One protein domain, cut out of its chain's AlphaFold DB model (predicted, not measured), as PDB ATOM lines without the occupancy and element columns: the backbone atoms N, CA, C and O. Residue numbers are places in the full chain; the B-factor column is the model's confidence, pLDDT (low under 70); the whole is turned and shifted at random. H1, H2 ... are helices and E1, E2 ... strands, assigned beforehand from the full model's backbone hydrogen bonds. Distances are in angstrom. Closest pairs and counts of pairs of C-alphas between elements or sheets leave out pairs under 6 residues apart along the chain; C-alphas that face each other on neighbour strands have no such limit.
ATOM      1  N   ARG A  11     -28.725   3.134 -41.836       97.88
ATOM      2  CA  ARG A  11     -27.767   4.072 -41.250       97.88
ATOM      3  C   ARG A  11     -28.027   4.150 -39.757       97.88
ATOM      4  O   ARG A  11     -29.023   4.724 -39.331       97.88
ATOM      5  N   ILE A  12     -27.144   3.560 -38.963       98.69
ATOM      6  CA  ILE A  12     -27.328   3.425 -37.518       98.69
ATOM      7  C   ILE A  12     -26.421   4.418 -36.798       98.69
ATOM      8  O   ILE A  12     -25.199   4.329 -36.901       98.69
ATOM      9  N   GLY A  13     -27.007   5.367 -36.074       98.75
ATOM     10  CA  GLY A  13     -26.280   6.254 -35.172       98.75
ATOM     11  C   GLY A  13     -26.004   5.563 -33.840       98.75
ATOM     12  O   GLY A  13     -26.888   4.908 -33.297       98.75
ATOM     13  N   ILE A  14     -24.794   5.698 -33.300       98.88
ATOM     14  CA  ILE A  14     -24.444   5.150 -31.982       98.88
ATOM     15  C   ILE A  14     -23.652   6.191 -31.197       98.88
ATOM     16  O   ILE A  14     -22.688   6.771 -31.707       98.88
ATOM     17  N   TYR A  15     -24.041   6.410 -29.947       98.81
ATOM     18  CA  TYR A  15     -23.258   7.172 -28.980       98.81
ATOM     19  C   TYR A  15     -23.420   6.591 -27.578       98.81
ATOM     20  O   TYR A  15     -24.378   5.872 -27.293       98.81
ATOM     21  N   THR A  16     -22.490   6.939 -26.695       98.69
ATOM     22  CA  THR A  16     -22.548   6.617 -25.272       98.69
ATOM     23  C   THR A  16     -22.695   7.871 -24.432       98.69
ATOM     24  O   THR A  16     -22.197   8.943 -24.781       98.69
ATOM     25  N   MET A  17     -23.421   7.730 -23.336       98.00
ATOM     26  CA  MET A  17     -23.707   8.780 -22.376       98.00
ATOM     27  C   MET A  17     -22.676   8.777 -21.251       98.00
ATOM     28  O   MET A  17     -22.300   7.715 -20.750       98.00
ATOM     29  N   GLY A  18     -22.280   9.962 -20.796       97.19
ATOM     30  CA  GLY A  18     -21.570  10.104 -19.532       97.19
ATOM     31  C   GLY A  18     -21.686  11.495 -18.934       97.19
ATOM     32  O   GLY A  18     -22.383  12.339 -19.473       97.19
ATOM     33  N   LEU A  19     -21.004  11.761 -17.823       97.25
ATOM     34  CA  LEU A  19     -21.049  13.070 -17.178       97.25
ATOM     35  C   LEU A  19     -19.648  13.657 -17.103       97.25
ATOM     36  O   LEU A  19     -18.773  13.110 -16.433       97.25
ATOM     37  N   LYS A  20     -19.452  14.821 -17.734       96.88
ATOM     38  CA  LYS A  20     -18.143  15.484 -17.835       96.88
ATOM     39  C   LYS A  20     -17.414  15.640 -16.495       96.88
ATOM     40  O   LYS A  20     -16.194  15.546 -16.442       96.88
ATOM     41  N   HIS A  21     -18.157  15.851 -15.410       95.06
ATOM     42  CA  HIS A  21     -17.603  16.005 -14.064       95.06
ATOM     43  C   HIS A  21     -16.885  14.759 -13.530       95.06
ATOM     44  O   HIS A  21     -16.096  14.884 -12.597       95.06
ATOM     45  N   TYR A  22     -17.144  13.572 -14.082       96.62
ATOM     46  CA  TYR A  22     -16.536  12.328 -13.616       96.62
ATOM     47  C   TYR A  22     -15.111  12.116 -14.125       96.62
ATOM     48  O   TYR A  22     -14.336  11.444 -13.451       96.62
ATOM     49  N   TRP A  23     -14.743  12.688 -15.273       97.00
ATOM     50  CA  TRP A  23     -13.497  12.332 -15.960       97.00
ATOM     51  C   TRP A  23     -12.242  12.701 -15.169       97.00
ATOM     52  O   TRP A  23     -11.334  11.883 -15.061       97.00
ATOM     53  N   ASP A  24     -12.229  13.876 -14.540       96.00
ATOM     54  CA  ASP A  24     -11.100  14.312 -13.709       96.00
ATOM     55  C   ASP A  24     -11.077  13.612 -12.335       96.00
ATOM     56  O   ASP A  24     -10.040  13.551 -11.678       96.00
ATOM     57  N   GLN A  25     -12.225  13.087 -11.885       97.19
ATOM     58  CA  GLN A  25     -12.380  12.463 -10.565       97.19
ATOM     59  C   GLN A  25     -12.060  10.966 -10.570       97.19
ATOM     60  O   GLN A  25     -11.586  10.436  -9.564       97.19
ATOM     61  N   PHE A  26     -12.325  10.277 -11.682       97.25
ATOM     62  CA  PHE A  26     -12.229   8.820 -11.785       97.25
ATOM     63  C   PHE A  26     -11.404   8.422 -13.018       97.25
ATOM     64  O   PHE A  26     -11.970   8.166 -14.085       97.25
ATOM     65  N   PRO A  27     -10.065   8.357 -12.887       96.12
ATOM     66  CA  PRO A  27      -9.180   7.971 -13.982       96.12
ATOM     67  C   PRO A  27      -9.569   6.619 -14.599       96.12
ATOM     68  O   PRO A  27      -9.836   5.660 -13.876       96.12
ATOM     69  N   GLY A  28      -9.596   6.542 -15.933       96.81
ATOM     70  CA  GLY A  28      -9.922   5.329 -16.692       96.81
ATOM     71  C   GLY A  28     -11.418   5.081 -16.925       96.81
ATOM     72  O   GLY A  28     -11.771   4.266 -17.776       96.81
ATOM     73  N   LEU A  29     -12.319   5.776 -16.214       97.88
ATOM     74  CA  LEU A  29     -13.766   5.595 -16.391       97.88
ATOM     75  C   LEU A  29     -14.227   6.030 -17.787       97.88
ATOM     76  O   LEU A  29     -15.039   5.350 -18.411       97.88
ATOM     77  N   ARG A  30     -13.712   7.164 -18.275       97.88
ATOM     78  CA  ARG A  30     -14.070   7.705 -19.590       97.88
ATOM     79  C   ARG A  30     -13.697   6.724 -20.697       97.88
ATOM     80  O   ARG A  30     -14.508   6.458 -21.579       97.88
ATOM     81  N   GLU A  31     -12.479   6.198 -20.635       97.75
ATOM     82  CA  GLU A  31     -11.926   5.258 -21.607       97.75
ATOM     83  C   GLU A  31     -12.747   3.968 -21.617       97.75
ATOM     84  O   GLU A  31     -13.208   3.553 -22.673       97.75
ATOM     85  N   ARG A  32     -13.045   3.420 -20.434       97.31
ATOM     86  CA  ARG A  32     -13.866   2.214 -20.266       97.31
ATOM     87  C   ARG A  32     -15.282   2.374 -20.833       97.31
ATOM     88  O   ARG A  32     -15.772   1.498 -21.534       97.31
ATOM     89  N   VAL A  33     -15.943   3.509 -20.581       97.75
ATOM     90  CA  VAL A  33     -17.295   3.783 -21.113       97.75
ATOM     91  C   VAL A  33     -17.296   3.942 -22.638       97.75
ATOM     92  O   VAL A  33     -18.267   3.557 -23.296       97.75
ATOM     93  N   VAL A  34     -16.235   4.516 -23.208       98.25
ATOM     94  CA  VAL A  34     -16.073   4.619 -24.666       98.25
ATOM     95  C   VAL A  34     -15.789   3.247 -25.275       98.25
ATOM     96  O   VAL A  34     -16.436   2.906 -26.259       98.25
ATOM     97  N   GLU A  35     -14.929   2.438 -24.655       98.19
ATOM     98  CA  GLU A  35     -14.631   1.060 -25.072       98.19
ATOM     99  C   GLU A  35     -15.904   0.201 -25.141       98.19
ATOM    100  O   GLU A  35     -16.144  -0.493 -26.126       98.19
ATOM    101  N   TYR A  36     -16.793   0.309 -24.147       98.44
ATOM    102  CA  TYR A  36     -18.095  -0.371 -24.174       98.44
ATOM    103  C   TYR A  36     -18.948   0.022 -25.380       98.44
ATOM    104  O   TYR A  36     -19.616  -0.811 -25.993       98.44
ATOM    105  N   ALA A  37     -18.935   1.306 -25.724       98.19
ATOM    106  CA  ALA A  37     -19.697   1.828 -26.844       98.19
ATOM    107  C   ALA A  37     -19.100   1.408 -28.191       98.19
ATOM    108  O   ALA A  37     -19.845   1.121 -29.128       98.19
ATOM    109  N   GLU A  38     -17.769   1.347 -28.278       98.44
ATOM    110  CA  GLU A  38     -17.047   0.819 -29.434       98.44
ATOM    111  C   GLU A  38     -17.366  -0.659 -29.645       98.44
ATOM    112  O   GLU A  38     -17.728  -1.035 -30.757       98.44
ATOM    113  N   PHE A  39     -17.379  -1.462 -28.576       98.62
ATOM    114  CA  PHE A  39     -17.796  -2.863 -28.633       98.62
ATOM    115  C   PHE A  39     -19.217  -3.026 -29.195       98.62
ATOM    116  O   PHE A  39     -19.445  -3.838 -30.095       98.62
ATOM    117  N   ILE A  40     -20.181  -2.230 -28.712       98.62
ATOM    118  CA  ILE A  40     -21.550  -2.232 -29.253       98.62
ATOM    119  C   ILE A  40     -21.532  -1.856 -30.739       98.62
ATOM    120  O   ILE A  40     -22.198  -2.503 -31.547       98.62
ATOM    121  N   ALA A  41     -20.776  -0.823 -31.112       98.56
ATOM    122  CA  ALA A  41     -20.689  -0.377 -32.493       98.56
ATOM    123  C   ALA A  41     -20.092  -1.448 -33.415       98.56
ATOM    124  O   ALA A  41     -20.616  -1.646 -34.510       98.56
ATOM    125  N   ASP A  42     -19.062  -2.170 -32.977       98.19
ATOM    126  CA  ASP A  42     -18.470  -3.281 -33.724       98.19
ATOM    127  C   ASP A  42     -19.459  -4.428 -33.908       98.19
ATOM    128  O   ASP A  42     -19.646  -4.901 -35.028       98.19
ATOM    129  N   LYS A  43     -20.200  -4.790 -32.856       98.06
ATOM    130  CA  LYS A  43     -21.280  -5.778 -32.959       98.06
ATOM    131  C   LYS A  43     -22.369  -5.386 -33.945       98.06
ATOM    132  O   LYS A  43     -22.858  -6.236 -34.679       98.06
ATOM    133  N   VAL A  44     -22.737  -4.109 -34.003       98.25
ATOM    134  CA  VAL A  44     -23.714  -3.640 -34.992       98.25
ATOM    135  C   VAL A  44     -23.121  -3.643 -36.407       98.25
ATOM    136  O   VAL A  44     -23.835  -3.982 -37.345       98.25
ATOM    137  N   ARG A  45     -21.827  -3.329 -36.581       97.38
ATOM    138  CA  ARG A  45     -21.140  -3.393 -37.889       97.38
ATOM    139  C   ARG A  45     -21.077  -4.809 -38.465       97.38
ATOM    140  O   ARG A  45     -21.038  -4.946 -39.683       97.38
ATOM    141  N   GLU A  46     -21.068  -5.840 -37.617       95.88
ATOM    142  CA  GLU A  46     -21.130  -7.250 -38.040       95.88
ATOM    143  C   GLU A  46     -22.478  -7.606 -38.701       95.88
ATOM    144  O   GLU A  46     -22.566  -8.599 -39.425       95.88
ATOM    145  N   ILE A  47     -23.531  -6.808 -38.487       93.75
ATOM    146  CA  ILE A  47     -24.851  -7.052 -39.074       93.75
ATOM    147  C   ILE A  47     -24.855  -6.588 -40.535       93.75
ATOM    148  O   ILE A  47     -24.618  -5.417 -40.847       93.75
ATOM    149  N   ASN A  48     -25.169  -7.513 -41.443       87.44
ATOM    150  CA  ASN A  48     -25.201  -7.257 -42.882       87.44
ATOM    151  C   ASN A  48     -26.178  -6.135 -43.260       87.44
ATOM    152  O   ASN A  48     -27.284  -6.038 -42.731       87.44
ATOM    153  N   GLY A  49     -25.788  -5.325 -44.247       85.94
ATOM    154  CA  GLY A  49     -26.638  -4.246 -44.757       85.94
ATOM    155  C   GLY A  49     -26.751  -3.056 -43.804       85.94
ATOM    156  O   GLY A  49     -27.736  -2.326 -43.857       85.94
ATOM    157  N   THR A  50     -25.754  -2.836 -42.945       93.81
ATOM    158  CA  THR A  50     -25.718  -1.694 -42.027       93.81
ATOM    159  C   THR A  50     -24.540  -0.773 -42.303       93.81
ATOM    160  O   THR A  50     -23.483  -1.170 -42.790       93.81
ATOM    161  N   ARG A  51     -24.728   0.504 -41.983       97.19
ATOM    162  CA  ARG A  51     -23.688   1.522 -41.961       97.19
ATOM    163  C   ARG A  51     -23.751   2.239 -40.623       97.19
ATOM    164  O   ARG A  51     -24.700   2.969 -40.348       97.19
ATOM    165  N   VAL A  52     -22.724   2.041 -39.805       98.44
ATOM    166  CA  VAL A  52     -22.655   2.608 -38.456       98.44
ATOM    167  C   VAL A  52     -21.985   3.980 -38.469       98.44
ATOM    168  O   VAL A  52     -20.873   4.139 -38.972       98.44
ATOM    169  N   PHE A  53     -22.651   4.952 -37.856       98.69
ATOM    170  CA  PHE A  53     -22.156   6.294 -37.571       98.69
ATOM    171  C   PHE A  53     -21.943   6.408 -36.065       98.69
ATOM    172  O   PHE A  53     -22.877   6.659 -35.304       98.69
ATOM    173  N   PHE A  54     -20.712   6.165 -35.624       98.69
ATOM    174  CA  PHE A  54     -20.348   6.220 -34.214       98.69
ATOM    175  C   PHE A  54     -19.853   7.623 -33.859       98.69
ATOM    176  O   PHE A  54     -18.814   8.053 -34.356       98.69
ATOM    177  N   TYR A  55     -20.601   8.334 -33.012       98.62
ATOM    178  CA  TYR A  55     -20.215   9.670 -32.546       98.62
ATOM    179  C   TYR A  55     -19.200   9.610 -31.392       98.62
ATOM    180  O   TYR A  55     -18.377  10.509 -31.232       98.62
ATOM    181  N   GLY A  56     -19.250   8.547 -30.584       98.25
ATOM    182  CA  GLY A  56     -18.476   8.436 -29.350       98.25
ATOM    183  C   GLY A  56     -19.278   8.892 -28.136       98.25
ATOM    184  O   GLY A  56     -20.390   8.418 -27.908       98.25
ATOM    185  N   LEU A  57     -18.702   9.787 -27.335       98.50
ATOM    186  CA  LEU A  57     -19.222  10.185 -26.028       98.50
ATOM    187  C   LEU A  57     -19.986  11.515 -26.083       98.50
ATOM    188  O   LEU A  57     -19.449  12.530 -26.530       98.50
ATOM    189  N   VAL A  58     -21.196  11.524 -25.525       98.69
ATOM    190  CA  VAL A  58     -21.950  12.737 -25.188       98.69
ATOM    191  C   VAL A  58     -21.934  12.905 -23.674       98.69
ATOM    192  O   VAL A  58     -22.470  12.064 -22.959       98.69
ATOM    193  N   ASP A  59     -21.306  13.981 -23.194       98.06
ATOM    194  CA  ASP A  59     -21.076  14.210 -21.760       98.06
ATOM    195  C   ASP A  59     -21.495  15.590 -21.228       98.06
ATOM    196  O   ASP A  59     -21.297  15.897 -20.048       98.06
ATOM    197  N   CYS A  60     -22.032  16.436 -22.110       98.12
ATOM    198  CA  CYS A  60     -22.580  17.751 -21.797       98.12
ATOM    199  C   CYS A  60     -23.505  18.246 -22.928       98.12
ATOM    200  O   CYS A  60     -23.411  17.782 -24.066       98.12
ATOM    201  N   ALA A  61     -24.331  19.264 -22.660       97.62
ATOM    202  CA  ALA A  61     -25.267  19.852 -23.633       97.62
ATOM    203  C   ALA A  61     -24.629  20.288 -24.960       97.62
ATOM    204  O   ALA A  61     -25.213  20.076 -26.021       97.62
ATOM    205  N   LYS A  62     -23.407  20.840 -24.929       98.38
ATOM    206  CA  LYS A  62     -22.689  21.215 -26.159       98.38
ATOM    207  C   LYS A  62     -22.421  19.992 -27.043       98.38
ATOM    208  O   LYS A  62     -22.674  20.040 -28.242       98.38
ATOM    209  N   ARG A  63     -21.955  18.891 -26.444       98.44
ATOM    210  CA  ARG A  63     -21.756  17.621 -27.156       98.44
ATOM    211  C   ARG A  63     -23.075  17.032 -27.645       98.44
ATOM    212  O   ARG A  63     -23.104  16.458 -28.722       98.44
ATOM    213  N   GLY A  64     -24.164  17.220 -26.898       98.62
ATOM    214  CA  GLY A  64     -25.503  16.819 -27.330       98.62
ATOM    215  C   GLY A  64     -25.933  17.493 -28.634       98.62
ATOM    216  O   GLY A  64     -26.429  16.826 -29.539       98.62
ATOM    217  N   VAL A  65     -25.694  18.801 -28.765       98.81
ATOM    218  CA  VAL A  65     -25.969  19.544 -30.009       98.81
ATOM    219  C   VAL A  65     -25.110  19.016 -31.160       98.81
ATOM    220  O   VAL A  65     -25.648  18.638 -32.198       98.81
ATOM    221  N   GLU A  66     -23.795  18.908 -30.949       98.81
ATOM    222  CA  GLU A  66     -22.847  18.405 -31.954       98.81
ATOM    223  C   GLU A  66     -23.204  16.981 -32.431       98.81
ATOM    224  O   GLU A  66     -23.126  16.682 -33.622       98.81
ATOM    225  N   ALA A  67     -23.624  16.098 -31.519       98.81
ATOM    226  CA  ALA A  67     -24.060  14.744 -31.851       98.81
ATOM    227  C   ALA A  67     -25.364  14.736 -32.655       98.81
ATOM    228  O   ALA A  67     -25.471  14.014 -33.645       98.81
ATOM    229  N   GLY A  68     -26.340  15.564 -32.270       98.75
ATOM    230  CA  GLY A  68     -27.585  15.726 -33.020       98.75
ATOM    231  C   GLY A  68     -27.334  16.183 -34.458       98.75
ATOM    232  O   GLY A  68     -27.858  15.587 -35.398       98.75
ATOM    233  N   GLU A  69     -26.479  17.191 -34.647       98.75
ATOM    234  CA  GLU A  69     -26.085  17.688 -35.972       98.75
ATOM    235  C   GLU A  69     -25.333  16.631 -36.785       98.75
ATOM    236  O   GLU A  69     -25.606  16.455 -37.976       98.75
ATOM    237  N   TYR A  70     -24.426  15.888 -36.146       98.81
ATOM    238  CA  TYR A  70     -23.705  14.785 -36.771       98.81
ATOM    239  C   TYR A  70     -24.667  13.712 -37.291       98.81
ATOM    240  O   TYR A  70     -24.610  13.354 -38.469       98.81
ATOM    241  N   PHE A  71     -25.588  13.228 -36.456       98.81
ATOM    242  CA  PHE A  71     -26.555  12.207 -36.856       98.81
ATOM    243  C   PHE A  71     -27.524  12.705 -37.928       98.81
ATOM    244  O   PHE A  71     -27.821  11.973 -38.873       98.81
ATOM    245  N   ASN A  72     -27.963  13.961 -37.835       98.31
ATOM    246  CA  ASN A  72     -28.840  14.566 -38.830       98.31
ATOM    247  C   ASN A  72     -28.140  14.745 -40.190       98.31
ATOM    248  O   ASN A  72     -28.722  14.432 -41.224       98.31
ATOM    249  N   THR A  73     -26.870  15.160 -40.199       98.31
ATOM    250  CA  THR A  73     -26.063  15.312 -41.427       98.31
ATOM    251  C   THR A  73     -25.875  13.983 -42.154       98.31
ATOM    252  O   THR A  73     -25.926  13.921 -43.381       98.31
ATOM    253  N   HIS A  74     -25.701  12.897 -41.401       97.81
ATOM    254  CA  HIS A  74     -25.623  11.546 -41.960       97.81
ATOM    255  C   HIS A  74     -27.002  10.931 -42.242       97.81
ATOM    256  O   HIS A  74     -27.081   9.859 -42.852       97.81
ATOM    257  N   ASN A  75     -28.074  11.631 -41.852       96.31
ATOM    258  CA  ASN A  75     -29.468  11.235 -42.000       96.31
ATOM    259  C   ASN A  75     -29.687   9.807 -41.469       96.31
ATOM    260  O   ASN A  75     -30.138   8.934 -42.194       96.31
ATOM    261  N   VAL A  76     -29.264   9.531 -40.234       98.06
ATOM    262  CA  VAL A  76     -29.401   8.184 -39.652       98.06
ATOM    263  C   VAL A  76     -30.871   7.769 -39.522       98.06
ATOM    264  O   VAL A  76     -31.745   8.595 -39.270       98.06
ATOM    265  N   ASP A  77     -31.152   6.480 -39.691       97.19
ATOM    266  CA  ASP A  77     -32.509   5.925 -39.687       97.19
ATOM    267  C   ASP A  77     -32.982   5.567 -38.262       97.19
ATOM    268  O   ASP A  77     -34.179   5.668 -37.957       97.19
ATOM    269  N   LEU A  78     -32.022   5.194 -37.402       98.38
ATOM    270  CA  LEU A  78     -32.165   4.778 -36.003       98.38
ATOM    271  C   LEU A  78     -30.938   5.229 -35.194       98.38
ATOM    272  O   LEU A  78     -29.819   5.197 -35.711       98.38
ATOM    273  N   ILE A  79     -31.127   5.596 -33.924       98.81
ATOM    274  CA  ILE A  79     -30.043   5.887 -32.978       98.81
ATOM    275  C   ILE A  79     -30.089   4.914 -31.796       98.81
ATOM    276  O   ILE A  79     -31.078   4.857 -31.064       98.81
ATOM    277  N   PHE A  80     -28.980   4.217 -31.554       98.88
ATOM    278  CA  PHE A  80     -28.718   3.547 -30.286       98.88
ATOM    279  C   PHE A  80     -28.016   4.500 -29.318       98.88
ATOM    280  O   PHE A  80     -26.908   4.979 -29.564       98.88
ATOM    281  N   ALA A  81     -28.681   4.758 -28.198       98.69
ATOM    282  CA  ALA A  81     -28.217   5.647 -27.149       98.69
ATOM    283  C   ALA A  81     -27.766   4.810 -25.942       98.69
ATOM    284  O   ALA A  81     -28.588   4.375 -25.136       98.69
ATOM    285  N   HIS A  82     -26.467   4.537 -25.834       98.69
ATOM    286  CA  HIS A  82     -25.921   3.684 -24.781       98.69
ATOM    287  C   HIS A  82     -25.796   4.427 -23.452       98.69
ATOM    288  O   HIS A  82     -25.094   5.436 -23.353       98.69
ATOM    289  N   ALA A  83     -26.451   3.909 -22.414       97.94
ATOM    290  CA  ALA A  83     -26.359   4.442 -21.063       97.94
ATOM    291  C   ALA A  83     -25.078   3.929 -20.380       97.94
ATOM    292  O   ALA A  83     -25.112   2.998 -19.582       97.94
ATOM    293  N   GLY A  84     -23.930   4.515 -20.735       96.44
ATOM    294  CA  GLY A  84     -22.619   4.051 -20.270       96.44
ATOM    295  C   GLY A  84     -22.282   4.405 -18.819       96.44
ATOM    296  O   GLY A  84     -21.585   3.660 -18.141       96.44
ATOM    297  N   THR A  85     -22.791   5.531 -18.323       96.81
ATOM    298  CA  THR A  85     -22.790   5.921 -16.905       96.81
ATOM    299  C   THR A  85     -23.912   6.943 -16.686       96.81
ATOM    300  O   THR A  85     -24.759   7.118 -17.564       96.81
ATOM    301  N   TYR A  86     -23.951   7.628 -15.542       96.19
ATOM    302  CA  TYR A  86     -24.916   8.703 -15.314       96.19
ATOM    303  C   TYR A  86     -24.690   9.884 -16.274       96.19
ATOM    304  O   TYR A  86     -23.556  10.216 -16.621       96.19
ATOM    305  N   ILE A  87     -25.786  10.530 -16.673       96.94
ATOM    306  CA  ILE A  87     -25.807  11.798 -17.403       96.94
ATOM    307  C   ILE A  87     -27.090  12.562 -17.058       96.94
ATOM    308  O   ILE A  87     -28.115  11.944 -16.772       96.94
ATOM    309  N   ASP A  88     -27.048  13.890 -17.133       96.00
ATOM    310  CA  ASP A  88     -28.244  14.724 -17.068       96.00
ATOM    311  C   ASP A  88     -29.008  14.751 -18.404       96.00
ATOM    312  O   ASP A  88     -28.442  14.806 -19.500       96.00
ATOM    313  N   SER A  89     -30.335  14.778 -18.321       96.75
ATOM    314  CA  SER A  89     -31.211  14.850 -19.498       96.75
ATOM    315  C   SER A  89     -30.983  16.091 -20.380       96.75
ATOM    316  O   SER A  89     -31.183  16.011 -21.595       96.75
ATOM    317  N   ALA A  90     -30.508  17.213 -19.823       97.31
ATOM    318  CA  ALA A  90     -30.199  18.427 -20.588       97.31
ATOM    319  C   ALA A  90     -29.049  18.221 -21.590       97.31
ATOM    320  O   ALA A  90     -28.992  18.900 -22.618       97.31
ATOM    321  N   SER A  91     -28.172  17.251 -21.332       98.00
ATOM    322  CA  SER A  91     -27.088  16.868 -22.231       98.00
ATOM    323  C   SER A  91     -27.541  16.001 -23.407       98.00
ATOM    324  O   SER A  91     -26.914  16.028 -24.464       98.00
ATOM    325  N   ILE A  92     -28.640  15.258 -23.250       97.69
ATOM    326  CA  ILE A  92     -29.116  14.281 -24.241       97.69
ATOM    327  C   ILE A  92     -30.290  14.797 -25.069       97.69
ATOM    328  O   ILE A  92     -30.399  14.470 -26.251       97.69
ATOM    329  N   LEU A  93     -31.151  15.628 -24.484       97.88
ATOM    330  CA  LEU A  93     -32.333  16.148 -25.164       97.88
ATOM    331  C   LEU A  93     -32.023  16.839 -26.512       97.88
ATOM    332  O   LEU A  93     -32.745  16.564 -27.475       97.88
ATOM    333  N   PRO A  94     -30.945  17.644 -26.660       98.25
ATOM    334  CA  PRO A  94     -30.617  18.275 -27.939       98.25
ATOM    335  C   PRO A  94     -30.342  17.283 -29.078       98.25
ATOM    336  O   PRO A  94     -30.690  17.577 -30.220       98.25
ATOM    337  N   VAL A  95     -29.788  16.097 -28.782       98.69
ATOM    338  CA  VAL A  95     -29.468  15.069 -29.794       98.69
ATOM    339  C   VAL A  95     -30.722  14.705 -30.590       98.69
ATOM    340  O   VAL A  95     -30.738  14.781 -31.818       98.69
ATOM    341  N   HIS A  96     -31.790  14.373 -29.862       98.19
ATOM    342  CA  HIS A  96     -33.050  13.851 -30.404       98.19
ATOM    343  C   HIS A  96     -34.056  14.956 -30.754       98.19
ATOM    344  O   HIS A  96     -35.051  14.739 -31.446       98.19
ATOM    345  N   GLN A  97     -33.797  16.189 -30.314       97.62
ATOM    346  CA  GLN A  97     -34.504  17.356 -30.833       97.62
ATOM    347  C   GLN A  97     -34.003  17.753 -32.224       97.62
ATOM    348  O   GLN A  97     -34.832  18.130 -33.053       97.62
ATOM    349  N   ILE A  98     -32.698  17.633 -32.488       98.44
ATOM    350  CA  ILE A  98     -32.083  17.964 -33.781       98.44
ATOM    351  C   ILE A  98     -32.255  16.815 -34.781       98.44
ATOM    352  O   ILE A  98     -32.736  17.041 -35.888       98.44
ATOM    353  N   CYS A  99     -31.907  15.585 -34.398       98.25
ATOM    354  CA  CYS A  99     -32.092  14.408 -35.241       98.25
ATOM    355  C   CYS A  99     -33.383  13.678 -34.853       98.25
ATOM    356  O   CYS A  99     -33.529  13.233 -33.721       98.25
ATOM    357  N   LYS A 100     -34.318  13.535 -35.800       95.75
ATOM    358  CA  LYS A 100     -35.636  12.904 -35.578       95.75
ATOM    359  C   LYS A 100     -35.651  11.388 -35.802       95.75
ATOM    360  O   LYS A 100     -36.720  10.799 -35.954       95.75
ATOM    361  N   ALA A 101     -34.480  10.763 -35.886       97.31
ATOM    362  CA  ALA A 101     -34.385   9.313 -35.961       97.31
ATOM    363  C   ALA A 101     -34.997   8.675 -34.705       97.31
ATOM    364  O   ALA A 101     -34.953   9.257 -33.623       97.31
ATOM    365  N   ALA A 102     -35.561   7.474 -34.848       96.75
ATOM    366  CA  ALA A 102     -36.071   6.744 -33.692       96.75
ATOM    367  C   ALA A 102     -34.912   6.433 -32.732       96.75
ATOM    368  O   ALA A 102     -33.795   6.164 -33.181       96.75
ATOM    369  N   VAL A 103     -35.175   6.460 -31.425       98.19
ATOM    370  CA  VAL A 103     -34.157   6.200 -30.402       98.19
ATOM    371  C   VAL A 103     -34.460   4.925 -29.628       98.19
ATOM    372  O   VAL A 103     -35.562   4.713 -29.116       98.19
ATOM    373  N   VAL A 104     -33.429   4.094 -29.502       98.75
ATOM    374  CA  VAL A 104     -33.409   2.933 -28.617       98.75
ATOM    375  C   VAL A 104     -32.315   3.154 -27.579       98.75
ATOM    376  O   VAL A 104     -31.127   3.216 -27.901       98.75
ATOM    377  N   ILE A 105     -32.713   3.291 -26.319       98.69
ATOM    378  CA  ILE A 105     -31.797   3.394 -25.188       98.69
ATOM    379  C   ILE A 105     -31.275   1.994 -24.864       98.69
ATOM    380  O   ILE A 105     -32.046   1.077 -24.571       98.69
ATOM    381  N   LEU A 106     -29.955   1.834 -24.900       98.81
ATOM    382  CA  LEU A 106     -29.284   0.597 -24.516       98.81
ATOM    383  C   LEU A 106     -28.910   0.682 -23.035       98.81
ATOM    384  O   LEU A 106     -27.889   1.271 -22.677       98.81
ATOM    385  N   ASN A 107     -29.754   0.101 -22.179       98.38
ATOM    386  CA  ASN A 107     -29.497  -0.067 -20.751       98.38
ATOM    387  C   ASN A 107     -28.787  -1.407 -20.511       98.38
ATOM    388  O   ASN A 107     -29.393  -2.395 -20.078       98.38
ATOM    389  N   LEU A 108     -27.508  -1.453 -20.885       98.31
ATOM    390  CA  LEU A 108     -26.695  -2.663 -20.851       98.31
ATOM    391  C   LEU A 108     -25.703  -2.599 -19.694       98.31
ATOM    392  O   LEU A 108     -24.819  -1.750 -19.664       98.31
ATOM    393  N   GLN A 109     -25.837  -3.513 -18.739       96.94
ATOM    394  CA  GLN A 109     -24.939  -3.578 -17.592       96.94
ATOM    395  C   GLN A 109     -23.674  -4.385 -17.943       96.94
ATOM    396  O   GLN A 109     -23.803  -5.495 -18.464       96.94
ATOM    397  N   PRO A 110     -22.453  -3.905 -17.636       97.50
ATOM    398  CA  PRO A 110     -21.221  -4.626 -17.983       97.50
ATOM    399  C   PRO A 110     -21.060  -5.990 -17.297       97.50
ATOM    400  O   PRO A 110     -20.575  -6.946 -17.896       97.50
ATOM    401  N   THR A 111     -21.509  -6.100 -16.046       97.31
ATOM    402  CA  THR A 111     -21.377  -7.308 -15.220       97.31
ATOM    403  C   THR A 111     -22.730  -7.870 -14.799       97.31
ATOM    404  O   THR A 111     -23.692  -7.127 -14.622       97.31
ATOM    405  N   ALA A 112     -22.809  -9.175 -14.532       96.69
ATOM    406  CA  ALA A 112     -23.992  -9.777 -13.913       96.69
ATOM    407  C   ALA A 112     -24.154  -9.390 -12.432       96.69
ATOM    408  O   ALA A 112     -25.269  -9.383 -11.907       96.69
ATOM    409  N   LYS A 113     -23.051  -9.090 -11.738       95.56
ATOM    410  CA  LYS A 113     -23.062  -8.760 -10.311       95.56
ATOM    411  C   LYS A 113     -21.844  -7.920  -9.950       95.56
ATOM    412  O   LYS A 113     -20.722  -8.355 -10.157       95.56
ATOM    413  N   ILE A 114     -22.069  -6.769  -9.322       94.19
ATOM    414  CA  ILE A 114     -20.977  -5.931  -8.817       94.19
ATOM    415  C   ILE A 114     -20.253  -6.586  -7.636       94.19
ATOM    416  O   ILE A 114     -20.841  -7.324  -6.834       94.19
ATOM    417  N   ASN A 115     -18.968  -6.276  -7.486       95.56
ATOM    418  CA  ASN A 115     -18.155  -6.752  -6.376       95.56
ATOM    419  C   ASN A 115     -18.335  -5.870  -5.132       95.56
ATOM    420  O   ASN A 115     -17.448  -5.098  -4.783       95.56
ATOM    421  N   TYR A 116     -19.465  -6.013  -4.433       94.88
ATOM    422  CA  TYR A 116     -19.834  -5.182  -3.273       94.88
ATOM    423  C   TYR A 116     -18.724  -4.982  -2.226       94.88
ATOM    424  O   TYR A 116     -18.685  -3.943  -1.577       94.88
ATOM    425  N   ALA A 117     -17.825  -5.955  -2.050       96.44
ATOM    426  CA  ALA A 117     -16.732  -5.862  -1.086       96.44
ATOM    427  C   ALA A 117     -15.570  -4.964  -1.550       96.44
ATOM    428  O   ALA A 117     -14.818  -4.464  -0.717       96.44
ATOM    429  N   ARG A 118     -15.383  -4.796  -2.866       95.44
ATOM    430  CA  ARG A 118     -14.243  -4.080  -3.467       95.44
ATOM    431  C   ARG A 118     -14.645  -2.867  -4.304       95.44
ATOM    432  O   ARG A 118     -13.774  -2.068  -4.630       95.44
ATOM    433  N   THR A 119     -15.920  -2.734  -4.668       95.88
ATOM    434  CA  THR A 119     -16.432  -1.654  -5.517       95.88
ATOM    435  C   THR A 119     -16.108  -0.286  -4.917       95.88
ATOM    436  O   THR A 119     -16.535   0.051  -3.815       95.88
ATOM    437  N   THR A 120     -15.365   0.515  -5.678       96.12
ATOM    438  CA  THR A 120     -15.139   1.939  -5.418       96.12
ATOM    439  C   THR A 120     -16.223   2.776  -6.102       96.12
ATOM    440  O   THR A 120     -17.004   2.258  -6.900       96.12
ATOM    441  N   THR A 121     -16.263   4.087  -5.852       95.88
ATOM    442  CA  THR A 121     -17.177   4.989  -6.574       95.88
ATOM    443  C   THR A 121     -16.938   4.965  -8.086       95.88
ATOM    444  O   THR A 121     -17.903   4.903  -8.837       95.88
ATOM    445  N   GLY A 122     -15.679   4.956  -8.539       95.25
ATOM    446  CA  GLY A 122     -15.353   4.868  -9.968       95.25
ATOM    447  C   GLY A 122     -15.826   3.556 -10.601       95.25
ATOM    448  O   GLY A 122     -16.417   3.576 -11.676       95.25
ATOM    449  N   GLU A 123     -15.654   2.431  -9.897       96.12
ATOM    450  CA  GLU A 123     -16.176   1.129 -10.339       96.12
ATOM    451  C   GLU A 123     -17.707   1.133 -10.410       96.12
ATOM    452  O   GLU A 123     -18.287   0.697 -11.397       96.12
ATOM    453  N   TRP A 124     -18.376   1.671  -9.385       96.25
ATOM    454  CA  TRP A 124     -19.833   1.784  -9.368       96.25
ATOM    455  C   TRP A 124     -20.354   2.654 -10.519       96.25
ATOM    456  O   TRP A 124     -21.354   2.308 -11.144       96.25
ATOM    457  N   LEU A 125     -19.661   3.751 -10.840       96.94
ATOM    458  CA  LEU A 125     -20.028   4.632 -11.948       96.94
ATOM    459  C   LEU A 125     -19.894   3.954 -13.314       96.94
ATOM    460  O   LEU A 125     -20.724   4.230 -14.178       96.94
ATOM    461  N   ALA A 126     -18.945   3.033 -13.504       95.69
ATOM    462  CA  ALA A 126     -18.863   2.218 -14.722       95.69
ATOM    463  C   ALA A 126     -20.081   1.291 -14.902       95.69
ATOM    464  O   ALA A 126     -20.343   0.820 -16.004       95.69
ATOM    465  N   HIS A 127     -20.840   1.034 -13.830       94.25
ATOM    466  CA  HIS A 127     -22.052   0.203 -13.832       94.25
ATOM    467  C   HIS A 127     -23.336   1.018 -13.612       94.25
ATOM    468  O   HIS A 127     -24.426   0.451 -13.537       94.25
ATOM    469  N   CYS A 128     -23.242   2.349 -13.531       93.25
ATOM    470  CA  CYS A 128     -24.357   3.248 -13.209       93.25
ATOM    471  C   CYS A 128     -25.211   3.626 -14.442       93.25
ATOM    472  O   CYS A 128     -25.791   4.708 -14.506       93.25
ATOM    473  N   GLY A 129     -25.305   2.736 -15.434       91.00
ATOM    474  CA  GLY A 129     -26.061   2.958 -16.673       91.00
ATOM    475  C   GLY A 129     -27.582   2.953 -16.494       91.00
ATOM    476  O   GLY A 129     -28.294   3.692 -17.164       91.00
ATOM    477  N   ALA A 130     -28.101   2.194 -15.526       93.62
ATOM    478  CA  ALA A 130     -29.544   2.118 -15.280       93.62
ATOM    479  C   ALA A 130     -30.124   3.384 -14.623       93.62
ATOM    480  O   ALA A 130     -31.313   3.664 -14.757       93.62
ATOM    481  N   CYS A 131     -29.294   4.150 -13.909       94.19
ATOM    482  CA  CYS A 131     -29.710   5.328 -13.150       94.19
ATOM    483  C   CYS A 131     -30.282   6.472 -14.016       94.19
ATOM    484  O   CYS A 131     -31.357   6.964 -13.668       94.19
ATOM    485  N   PRO A 132     -29.647   6.897 -15.128       96.44
ATOM    486  CA  PRO A 132     -30.168   7.995 -15.948       96.44
ATOM    487  C   PRO A 132     -31.394   7.618 -16.793       96.44
ATOM    488  O   PRO A 132     -32.110   8.504 -17.256       96.44
ATOM    489  N   VAL A 133     -31.676   6.327 -17.010       97.75
ATOM    490  CA  VAL A 133     -32.719   5.887 -17.958       97.75
ATOM    491  C   VAL A 133     -34.120   6.410 -17.595       97.75
ATOM    492  O   VAL A 133     -34.770   6.959 -18.487       97.75
ATOM    493  N   PRO A 134     -34.608   6.334 -16.337       97.44
ATOM    494  CA  PRO A 134     -35.903   6.913 -15.970       97.44
ATOM    495  C   PRO A 134     -35.960   8.437 -16.132       97.44
ATOM    496  O   PRO A 134     -36.980   8.972 -16.568       97.44
ATOM    497  N   GLU A 135     -34.868   9.140 -15.812       97.19
ATOM    498  CA  GLU A 135     -34.775  10.597 -15.959       97.19
ATOM    499  C   GLU A 135     -34.888  11.006 -17.435       97.19
ATOM    500  O   GLU A 135     -35.729  11.837 -17.790       97.19
ATOM    501  N   ILE A 136     -34.095  10.368 -18.303       97.25
ATOM    502  CA  ILE A 136     -34.094  10.602 -19.753       97.25
ATOM    503  C   ILE A 136     -35.455  10.256 -20.352       97.25
ATOM    504  O   ILE A 136     -36.006  11.053 -21.109       97.25
ATOM    505  N   SER A 137     -36.033   9.113 -19.977       97.19
ATOM    506  CA  SER A 137     -37.342   8.678 -20.485       97.19
ATOM    507  C   SER A 137     -38.437   9.692 -20.144       97.19
ATOM    508  O   SER A 137     -39.271  10.026 -20.985       97.19
ATOM    509  N   ASN A 138     -38.415  10.249 -18.928       97.88
ATOM    510  CA  ASN A 138     -39.347  11.304 -18.535       97.88
ATOM    511  C   ASN A 138     -39.131  12.599 -19.340       97.88
ATOM    512  O   ASN A 138     -40.104  13.230 -19.758       97.88
ATOM    513  N   ALA A 139     -37.880  12.996 -19.587       98.00
ATOM    514  CA  ALA A 139     -37.569  14.166 -20.408       98.00
ATOM    515  C   ALA A 139     -38.015  13.992 -21.872       98.00
ATOM    516  O   ALA A 139     -38.590  14.918 -22.451       98.00
ATOM    517  N   PHE A 140     -37.805  12.808 -22.449       98.12
ATOM    518  CA  PHE A 140     -38.247  12.448 -23.796       98.12
ATOM    519  C   PHE A 140     -39.769  12.460 -23.921       98.12
ATOM    520  O   PHE A 140     -40.294  13.175 -24.773       98.12
ATOM    521  N   ASN A 141     -40.481  11.804 -23.001       97.75
ATOM    522  CA  ASN A 141     -41.944  11.811 -22.970       97.75
ATOM    523  C   ASN A 141     -42.513  13.242 -22.896       97.75
ATOM    524  O   ASN A 141     -43.399  13.616 -23.659       97.75
ATOM    525  N   ARG A 142     -41.946  14.096 -22.031       97.62
ATOM    526  CA  ARG A 142     -42.346  15.515 -21.918       97.62
ATOM    527  C   ARG A 142     -42.009  16.357 -23.152       97.62
ATOM    528  O   ARG A 142     -42.521  17.467 -23.273       97.62
ATOM    529  N   SER A 143     -41.158  15.846 -24.035       97.69
ATOM    530  CA  SER A 143     -40.723  16.507 -25.268       97.69
ATOM    531  C   SER A 143     -41.348  15.896 -26.528       97.69
ATOM    532  O   SER A 143     -40.986  16.311 -27.627       97.69
ATOM    533  N   GLY A 144     -42.266  14.929 -26.385       97.31
ATOM    534  CA  GLY A 144     -42.885  14.227 -27.514       97.31
ATOM    535  C   GLY A 144     -41.906  13.356 -28.305       97.31
ATOM    536  O   GLY A 144     -42.045  13.232 -29.518       97.31
ATOM    537  N   ILE A 145     -40.877  12.826 -27.641       97.94
ATOM    538  CA  ILE A 145     -39.891  11.920 -28.234       97.94
ATOM    539  C   ILE A 145     -40.201  10.515 -27.727       97.94
ATOM    540  O   ILE A 145     -40.062  10.241 -26.534       97.94
ATOM    541  N   ASP A 146     -40.597   9.631 -28.635       95.88
ATOM    542  CA  ASP A 146     -40.788   8.220 -28.320       95.88
ATOM    543  C   ASP A 146     -39.431   7.520 -28.223       95.88
ATOM    544  O   ASP A 146     -38.556   7.691 -29.078       95.88
ATOM    545  N   CYS A 147     -39.251   6.709 -27.181       96.00
ATOM    546  CA  CYS A 147     -38.054   5.900 -27.011       96.00
ATOM    547  C   CYS A 147     -38.386   4.475 -26.590       96.00
ATOM    548  O   CYS A 147     -39.272   4.235 -25.770       96.00
ATOM    549  N   HIS A 148     -37.593   3.535 -27.093       97.88
ATOM    550  CA  HIS A 148     -37.595   2.152 -26.628       97.88
ATOM    551  C   HIS A 148     -36.366   1.889 -25.764       97.88
ATOM    552  O   HIS A 148     -35.349   2.562 -25.902       97.88
ATOM    553  N   ILE A 149     -36.453   0.912 -24.863       98.44
ATOM    554  CA  ILE A 149     -35.363   0.581 -23.943       98.44
ATOM    555  C   ILE A 149     -35.070  -0.910 -24.059       98.44
ATOM    556  O   ILE A 149     -35.958  -1.734 -23.842       98.44
ATOM    557  N   ILE A 150     -33.814  -1.249 -24.343       98.62
ATOM    558  CA  ILE A 150     -33.311  -2.620 -24.258       98.62
ATOM    559  C   ILE A 150     -32.559  -2.754 -22.939       98.62
ATOM    560  O   ILE A 150     -31.588  -2.040 -22.698       98.62
ATOM    561  N   ASN A 151     -33.012  -3.680 -22.095       98.25
ATOM    562  CA  ASN A 151     -32.347  -4.032 -20.845       98.25
ATOM    563  C   ASN A 151     -31.573  -5.341 -21.017       98.25
ATOM    564  O   ASN A 151     -32.113  -6.312 -21.553       98.25
ATOM    565  N   GLY A 152     -30.346  -5.401 -20.506       97.94
ATOM    566  CA  GLY A 152     -29.573  -6.639 -20.517       97.94
ATOM    567  C   GLY A 152     -28.138  -6.467 -20.050       97.94
ATOM    568  O   GLY A 152     -27.813  -5.512 -19.349       97.94
ATOM    569  N   LEU A 153     -27.289  -7.420 -20.428       98.38
ATOM    570  CA  LEU A 153     -25.850  -7.350 -20.187       98.38
ATOM    571  C   LEU A 153     -25.128  -6.842 -21.438       98.38
ATOM    572  O   LEU A 153     -25.543  -7.157 -22.552       98.38
ATOM    573  N   LEU A 154     -24.040  -6.095 -21.236       98.00
ATOM    574  CA  LEU A 154     -23.186  -5.570 -22.307       98.00
ATOM    575  C   LEU A 154     -22.563  -6.689 -23.140       98.00
ATOM    576  O   LEU A 154     -22.344  -6.495 -24.325       98.00
ATOM    577  N   GLY A 155     -22.299  -7.855 -22.548       97.88
ATOM    578  CA  GLY A 155     -21.911  -9.041 -23.307       97.88
ATOM    579  C   GLY A 155     -20.468  -9.045 -23.805       97.88
ATOM    580  O   GLY A 155     -20.198  -9.702 -24.810       97.88
ATOM    581  N   LEU A 156     -19.541  -8.360 -23.123       98.12
ATOM    582  CA  LEU A 156     -18.111  -8.489 -23.418       98.12
ATOM    583  C   LEU A 156     -17.672  -9.954 -23.303       98.12
ATOM    584  O   LEU A 156     -18.190 -10.712 -22.482       98.12
ATOM    585  N   ASN A 157     -16.701 -10.359 -24.120       97.44
ATOM    586  CA  ASN A 157     -16.070 -11.684 -24.071       97.44
ATOM    587  C   ASN A 157     -14.742 -11.682 -23.287       97.44
ATOM    588  O   ASN A 157     -13.990 -12.658 -23.328       97.44
ATOM    589  N   TYR A 158     -14.462 -10.594 -22.573       97.94
ATOM    590  CA  TYR A 158     -13.321 -10.403 -21.686       97.94
ATOM    591  C   TYR A 158     -13.715  -9.471 -20.537       97.94
ATOM    592  O   TYR A 158     -14.798  -8.888 -20.536       97.94
ATOM    593  N   THR A 159     -12.812  -9.331 -19.571       97.81
ATOM    594  CA  THR A 159     -12.946  -8.382 -18.466       97.81
ATOM    595  C   THR A 159     -11.870  -7.307 -18.620       97.81
ATOM    596  O   THR A 159     -10.690  -7.671 -18.641       97.81
ATOM    597  N   PRO A 160     -12.233  -6.014 -18.759       97.00
ATOM    598  CA  PRO A 160     -11.261  -4.924 -18.812       97.00
ATOM    599  C   PRO A 160     -10.340  -4.942 -17.589       97.00
ATOM    600  O   PRO A 160     -10.799  -5.185 -16.475       97.00
ATOM    601  N   GLU A 161      -9.054  -4.641 -17.772       96.06
ATOM    602  CA  GLU A 161      -8.040  -4.755 -16.706       96.06
ATOM    603  C   GLU A 161      -8.367  -3.904 -15.466       96.06
ATOM    604  O   GLU A 161      -8.121  -4.317 -14.334       96.06
ATOM    605  N   ILE A 162      -8.973  -2.730 -15.672       95.44
ATOM    606  CA  ILE A 162      -9.389  -1.813 -14.602       95.44
ATOM    607  C   ILE A 162     -10.604  -2.321 -13.800       95.44
ATOM    608  O   ILE A 162     -10.889  -1.799 -12.722       95.44
ATOM    609  N   SER A 163     -11.339  -3.316 -14.310       96.50
ATOM    610  CA  SER A 163     -12.567  -3.814 -13.690       96.50
ATOM    611  C   SER A 163     -12.298  -4.551 -12.378       96.50
ATOM    612  O   SER A 163     -11.406  -5.393 -12.273       96.50
ATOM    613  N   LEU A 164     -13.131  -4.292 -11.368       96.81
ATOM    614  CA  LEU A 164     -13.102  -5.013 -10.089       96.81
ATOM    615  C   LEU A 164     -14.109  -6.173 -10.039       96.81
ATOM    616  O   LEU A 164     -14.264  -6.822  -8.994       96.81
ATOM    617  N   THR A 165     -14.782  -6.435 -11.156       95.62
ATOM    618  CA  THR A 165     -15.762  -7.503 -11.339       95.62
ATOM    619  C   THR A 165     -15.550  -8.246 -12.658       95.62
ATOM    620  O   THR A 165     -14.870  -7.755 -13.556       95.62
ATOM    621  N   ASP A 166     -16.161  -9.421 -12.786       96.25
ATOM    622  CA  ASP A 166     -16.195 -10.156 -14.045       96.25
ATOM    623  C   ASP A 166     -17.201  -9.516 -15.013       96.25
ATOM    624  O   ASP A 166     -18.400  -9.435 -14.721       96.25
ATOM    625  N   GLU A 167     -16.703  -9.039 -16.149       97.75
ATOM    626  CA  GLU A 167     -17.496  -8.434 -17.227       97.75
ATOM    627  C   GLU A 167     -17.575  -9.330 -18.461       97.75
ATOM    628  O   GLU A 167     -18.319  -9.020 -19.395       97.75
ATOM    629  N   ASN A 168     -16.904 -10.489 -18.433       97.94
ATOM    630  CA  ASN A 168     -17.034 -11.511 -19.457       97.94
ATOM    631  C   ASN A 168     -18.420 -12.165 -19.374       97.94
ATOM    632  O   ASN A 168     -18.648 -13.173 -18.705       97.94
ATOM    633  N   THR A 169     -19.380 -11.546 -20.049       98.06
ATOM    634  CA  THR A 169     -20.800 -11.886 -19.985       98.06
ATOM    635  C   THR A 169     -21.369 -12.307 -21.338       98.06
ATOM    636  O   THR A 169     -22.566 -12.561 -21.428       98.06
ATOM    637  N   ALA A 170     -20.545 -12.450 -22.382       97.50
ATOM    638  CA  ALA A 170     -20.980 -12.779 -23.744       97.50
ATOM    639  C   ALA A 170     -21.881 -14.027 -23.834       97.50
ATOM    640  O   ALA A 170     -22.840 -14.053 -24.600       97.50
ATOM    641  N   SER A 171     -21.598 -15.062 -23.036       97.31
ATOM    642  CA  SER A 171     -22.353 -16.326 -23.034       97.31
ATOM    643  C   SER A 171     -23.634 -16.289 -22.192       97.31
ATOM    644  O   SER A 171     -24.396 -17.258 -22.170       97.31
ATOM    645  N   ARG A 172     -23.889 -15.190 -21.475       98.25
ATOM    646  CA  ARG A 172     -25.061 -15.053 -20.608       98.25
ATOM    647  C   ARG A 172     -26.341 -14.913 -21.434       98.25
ATOM    648  O   ARG A 172     -26.361 -14.159 -22.409       98.25
ATOM    649  N   PRO A 173     -27.459 -15.527 -21.005       98.38
ATOM    650  CA  PRO A 173     -28.730 -15.405 -21.716       98.38
ATOM    651  C   PRO A 173     -29.235 -13.956 -21.780       98.38
ATOM    652  O   PRO A 173     -29.925 -13.594 -22.728       98.38
ATOM    653  N   GLU A 174     -28.902 -13.105 -20.806       98.44
ATOM    654  CA  GLU A 174     -29.251 -11.683 -20.831       98.44
ATOM    655  C   GLU A 174     -28.517 -10.911 -21.931       98.44
ATOM    656  O   GLU A 174     -29.149 -10.086 -22.588       98.44
ATOM    657  N   ALA A 175     -27.230 -11.195 -22.156       98.44
ATOM    658  CA  ALA A 175     -26.458 -10.597 -23.245       98.44
ATOM    659  C   ALA A 175     -26.993 -11.079 -24.600       98.44
ATOM    660  O   ALA A 175     -27.346 -10.268 -25.452       98.44
ATOM    661  N   VAL A 176     -27.168 -12.396 -24.762       98.50
ATOM    662  CA  VAL A 176     -27.706 -12.992 -25.997       98.50
ATOM    663  C   VAL A 176     -29.078 -12.406 -26.351       98.50
ATOM    664  O   VAL A 176     -29.315 -12.029 -27.497       98.50
ATOM    665  N   ARG A 177     -29.984 -12.269 -25.372       98.56
ATOM    666  CA  ARG A 177     -31.302 -11.652 -25.600       98.56
ATOM    667  C   ARG A 177     -31.219 -10.169 -25.949       98.56
ATOM    668  O   ARG A 177     -32.015  -9.719 -26.767       98.56
ATOM    669  N   ALA A 178     -30.313  -9.416 -25.327       98.56
ATOM    670  CA  ALA A 178     -30.151  -7.994 -25.610       98.56
ATOM    671  C   ALA A 178     -29.640  -7.766 -27.037       98.56
ATOM    672  O   ALA A 178     -30.234  -6.986 -27.774       98.56
ATOM    673  N   PHE A 179     -28.611  -8.505 -27.462       98.38
ATOM    674  CA  PHE A 179     -28.082  -8.390 -28.824       98.38
ATOM    675  C   PHE A 179     -29.052  -8.901 -29.886       98.38
ATOM    676  O   PHE A 179     -29.128  -8.297 -30.950       98.38
ATOM    677  N   LYS A 180     -29.873  -9.914 -29.578       98.25
ATOM    678  CA  LYS A 180     -30.984 -10.300 -30.455       98.25
ATOM    679  C   LYS A 180     -31.969  -9.143 -30.672       98.25
ATOM    680  O   LYS A 180     -32.349  -8.874 -31.803       98.25
ATOM    681  N   GLN A 181     -32.354  -8.428 -29.613       98.56
ATOM    682  CA  GLN A 181     -33.233  -7.259 -29.757       98.56
ATOM    683  C   GLN A 181     -32.555  -6.120 -30.526       98.56
ATOM    684  O   GLN A 181     -33.203  -5.464 -31.336       98.56
ATOM    685  N   ILE A 182     -31.258  -5.882 -30.304       98.50
ATOM    686  CA  ILE A 182     -30.487  -4.897 -31.079       98.50
ATOM    687  C   ILE A 182     -30.527  -5.257 -32.570       98.50
ATOM    688  O   ILE A 182     -30.815  -4.389 -33.390       98.50
ATOM    689  N   GLU A 183     -30.306  -6.526 -32.920       97.31
ATOM    690  CA  GLU A 183     -30.408  -7.018 -34.298       97.31
ATOM    691  C   GLU A 183     -31.816  -6.810 -34.879       97.31
ATOM    692  O   GLU A 183     -31.949  -6.285 -35.981       97.31
ATOM    693  N   GLU A 184     -32.873  -7.132 -34.132       96.88
ATOM    694  CA  GLU A 184     -34.265  -6.906 -34.553       96.88
ATOM    695  C   GLU A 184     -34.548  -5.419 -34.848       96.88
ATOM    696  O   GLU A 184     -35.176  -5.092 -35.858       96.88
ATOM    697  N   TRP A 185     -34.028  -4.502 -34.028       97.88
ATOM    698  CA  TRP A 185     -34.137  -3.057 -34.265       97.88
ATOM    699  C   TRP A 185     -33.343  -2.588 -35.484       97.88
ATOM    700  O   TRP A 185     -33.808  -1.728 -36.235       97.88
ATOM    701  N   VAL A 186     -32.164  -3.162 -35.709       97.31
ATOM    702  CA  VAL A 186     -31.372  -2.907 -36.914       97.31
ATOM    703  C   VAL A 186     -32.124  -3.377 -38.162       97.31
ATOM    704  O   VAL A 186     -32.202  -2.627 -39.132       97.31
ATOM    705  N   LEU A 187     -32.749  -4.558 -38.130       95.44
ATOM    706  CA  LEU A 187     -33.590  -5.050 -39.227       95.44
ATOM    707  C   LEU A 187     -34.784  -4.120 -39.484       95.44
ATOM    708  O   LEU A 187     -35.070  -3.802 -40.637       95.44
ATOM    709  N   ALA A 188     -35.441  -3.622 -38.433       95.62
ATOM    710  CA  ALA A 188     -36.517  -2.640 -38.572       95.62
ATOM    711  C   ALA A 188     -36.029  -1.329 -39.222       95.62
ATOM    712  O   ALA A 188     -36.704  -0.771 -40.092       95.62
ATOM    713  N   ALA A 189     -34.830  -0.859 -38.862       96.31
ATOM    714  CA  ALA A 189     -34.204   0.296 -39.505       96.31
ATOM    715  C   ALA A 189     -33.874   0.030 -40.984       96.31
ATOM    716  O   ALA A 189     -34.074   0.915 -41.818       96.31
ATOM    717  N   SER A 190     -33.440  -1.187 -41.332       95.44
ATOM    718  CA  SER A 190     -33.229  -1.611 -42.724       95.44
ATOM    719  C   SER A 190     -34.521  -1.585 -43.527       95.44
ATOM    720  O   SER A 190     -34.512  -1.102 -44.655       95.44
ATOM    721  N   VAL A 191     -35.642  -2.026 -42.949       95.69
ATOM    722  CA  VAL A 191     -36.961  -1.941 -43.595       95.69
ATOM    723  C   VAL A 191     -37.340  -0.489 -43.866       95.69
ATOM    724  O   VAL A 191     -37.659  -0.145 -45.001       95.69
ATOM    725  N   LYS A 192     -37.239   0.385 -42.858       94.31
ATOM    726  CA  LYS A 192     -37.533   1.816 -43.014       94.31
ATOM    727  C   LYS A 192     -36.667   2.462 -44.104       94.31
ATOM    728  O   LYS A 192     -37.194   3.147 -44.976       94.31
ATOM    729  N   SER A 193     -35.352   2.230 -44.065       94.31
ATOM    730  CA  SER A 193     -34.402   2.774 -45.044       94.31
ATOM    731  C   SER A 193     -34.656   2.222 -46.449       94.31
ATOM    732  O   SER A 193     -34.697   2.979 -47.419       94.31
ATOM    733  N   GLY A 194     -34.884   0.912 -46.562       94.44
ATOM    734  CA  GLY A 194     -35.178   0.243 -47.824       94.44
ATOM    735  C   GLY A 194     -36.452   0.775 -48.472       94.44
ATOM    736  O   GLY A 194     -36.412   1.171 -49.632       94.44
ATOM    737  N   LEU A 195     -37.553   0.860 -47.718       95.88
ATOM    738  CA  LEU A 195     -38.841   1.341 -48.228       95.88
ATOM    739  C   LEU A 195     -38.813   2.822 -48.610       95.88
ATOM    740  O   LEU A 195     -39.259   3.161 -49.699       95.88
TER     741      LEU A 195
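What this domain is: This is residues 11 to 195 of the 375 residues of the protein "L-arabinose isomerase" of uncultured Clostridium sp (UniProt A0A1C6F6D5). A strongly twisted sheet of five strands makes the core, with helices H1 and H6 over one face and H2, H3 and H5 over the other. The short helix H4 packs on the start of H1 away from the sheet, and the long axis runs from the loop at Ala 117 to the end of H6. The printed part has 185 residues, with named elements in the order E1 H1 E2 H2 E3 H3 E4 H4 H5 E5 H6, six helices and five strands; it is mixed in class. The sheet's order is E2 E1 E3 E4 E5, all parallel. The whole is compact, with a radius of gyration of the C-alphas of 15.5 A, and its spans of 51 by 34 by 24 A are only just elongated.

How they stand to each other: Start at E1, residues 11 to 17: N 12 is 2.9 A from O 51 of its parallel neighbour E2, residues 50 to 58, within hydrogen-bond range. Likewise N 13 is 2.8 A from O 78 of E3, residues 78 to 82; N 79 of E3 is 2.8 A from O 102 of E4, residues 102 to 109; and N 105 of E4 is 2.8 A from O 148 of E5, residues 147 to 153. H1, residues 29 to 45, runs along the strands at a height of 8.0 A over the sheet. On the opposite face, H2, residues 61 to 73, touches H3, residues 89 to 98, at a shallow tilt of 22 degrees, the closest C-alphas being those of Ala 61 and Ser 91, 3.8 A apart. H3 touches H5, residues 132 to 142, at a steep tilt of 49 degrees, closest at C-alphas 89 and 136, 5.1 A. With residues 29 to 33 alone, H1 touches H4, residues 121 to 126, closest at C-alphas 29 and 126, 6.3 A. H6, residues 173 to 195, is on the same face as H1, and the two only just touch, with 3 pairs of C-alphas within 8 A, closest at Val 44 and Glu 183, 7.5 A. Every O i to N i+4 pair is within hydrogen-bond range in H1, H2, H4, H5 and H6, against 3 of 6 in H3.

Where its parts are: Find C-alpha 11 at (-27.767, 4.072, -41.250), where E1 begins. H1 runs 24.4 A from C-alpha 29, E2 22.5 A and E4 22.1 A. H6 runs 32.9 A to C-alpha 195 at (-38.841, 1.341, -48.228).

The domain as a whole: The C-alphas farthest apart, of Ala 117 and Leu 195, are 52.6 A apart. The printed part has no cut; the links E1 to H1, E4 to H4 and E5 to H6 are long. No printed residue is under 70 in pLDDT.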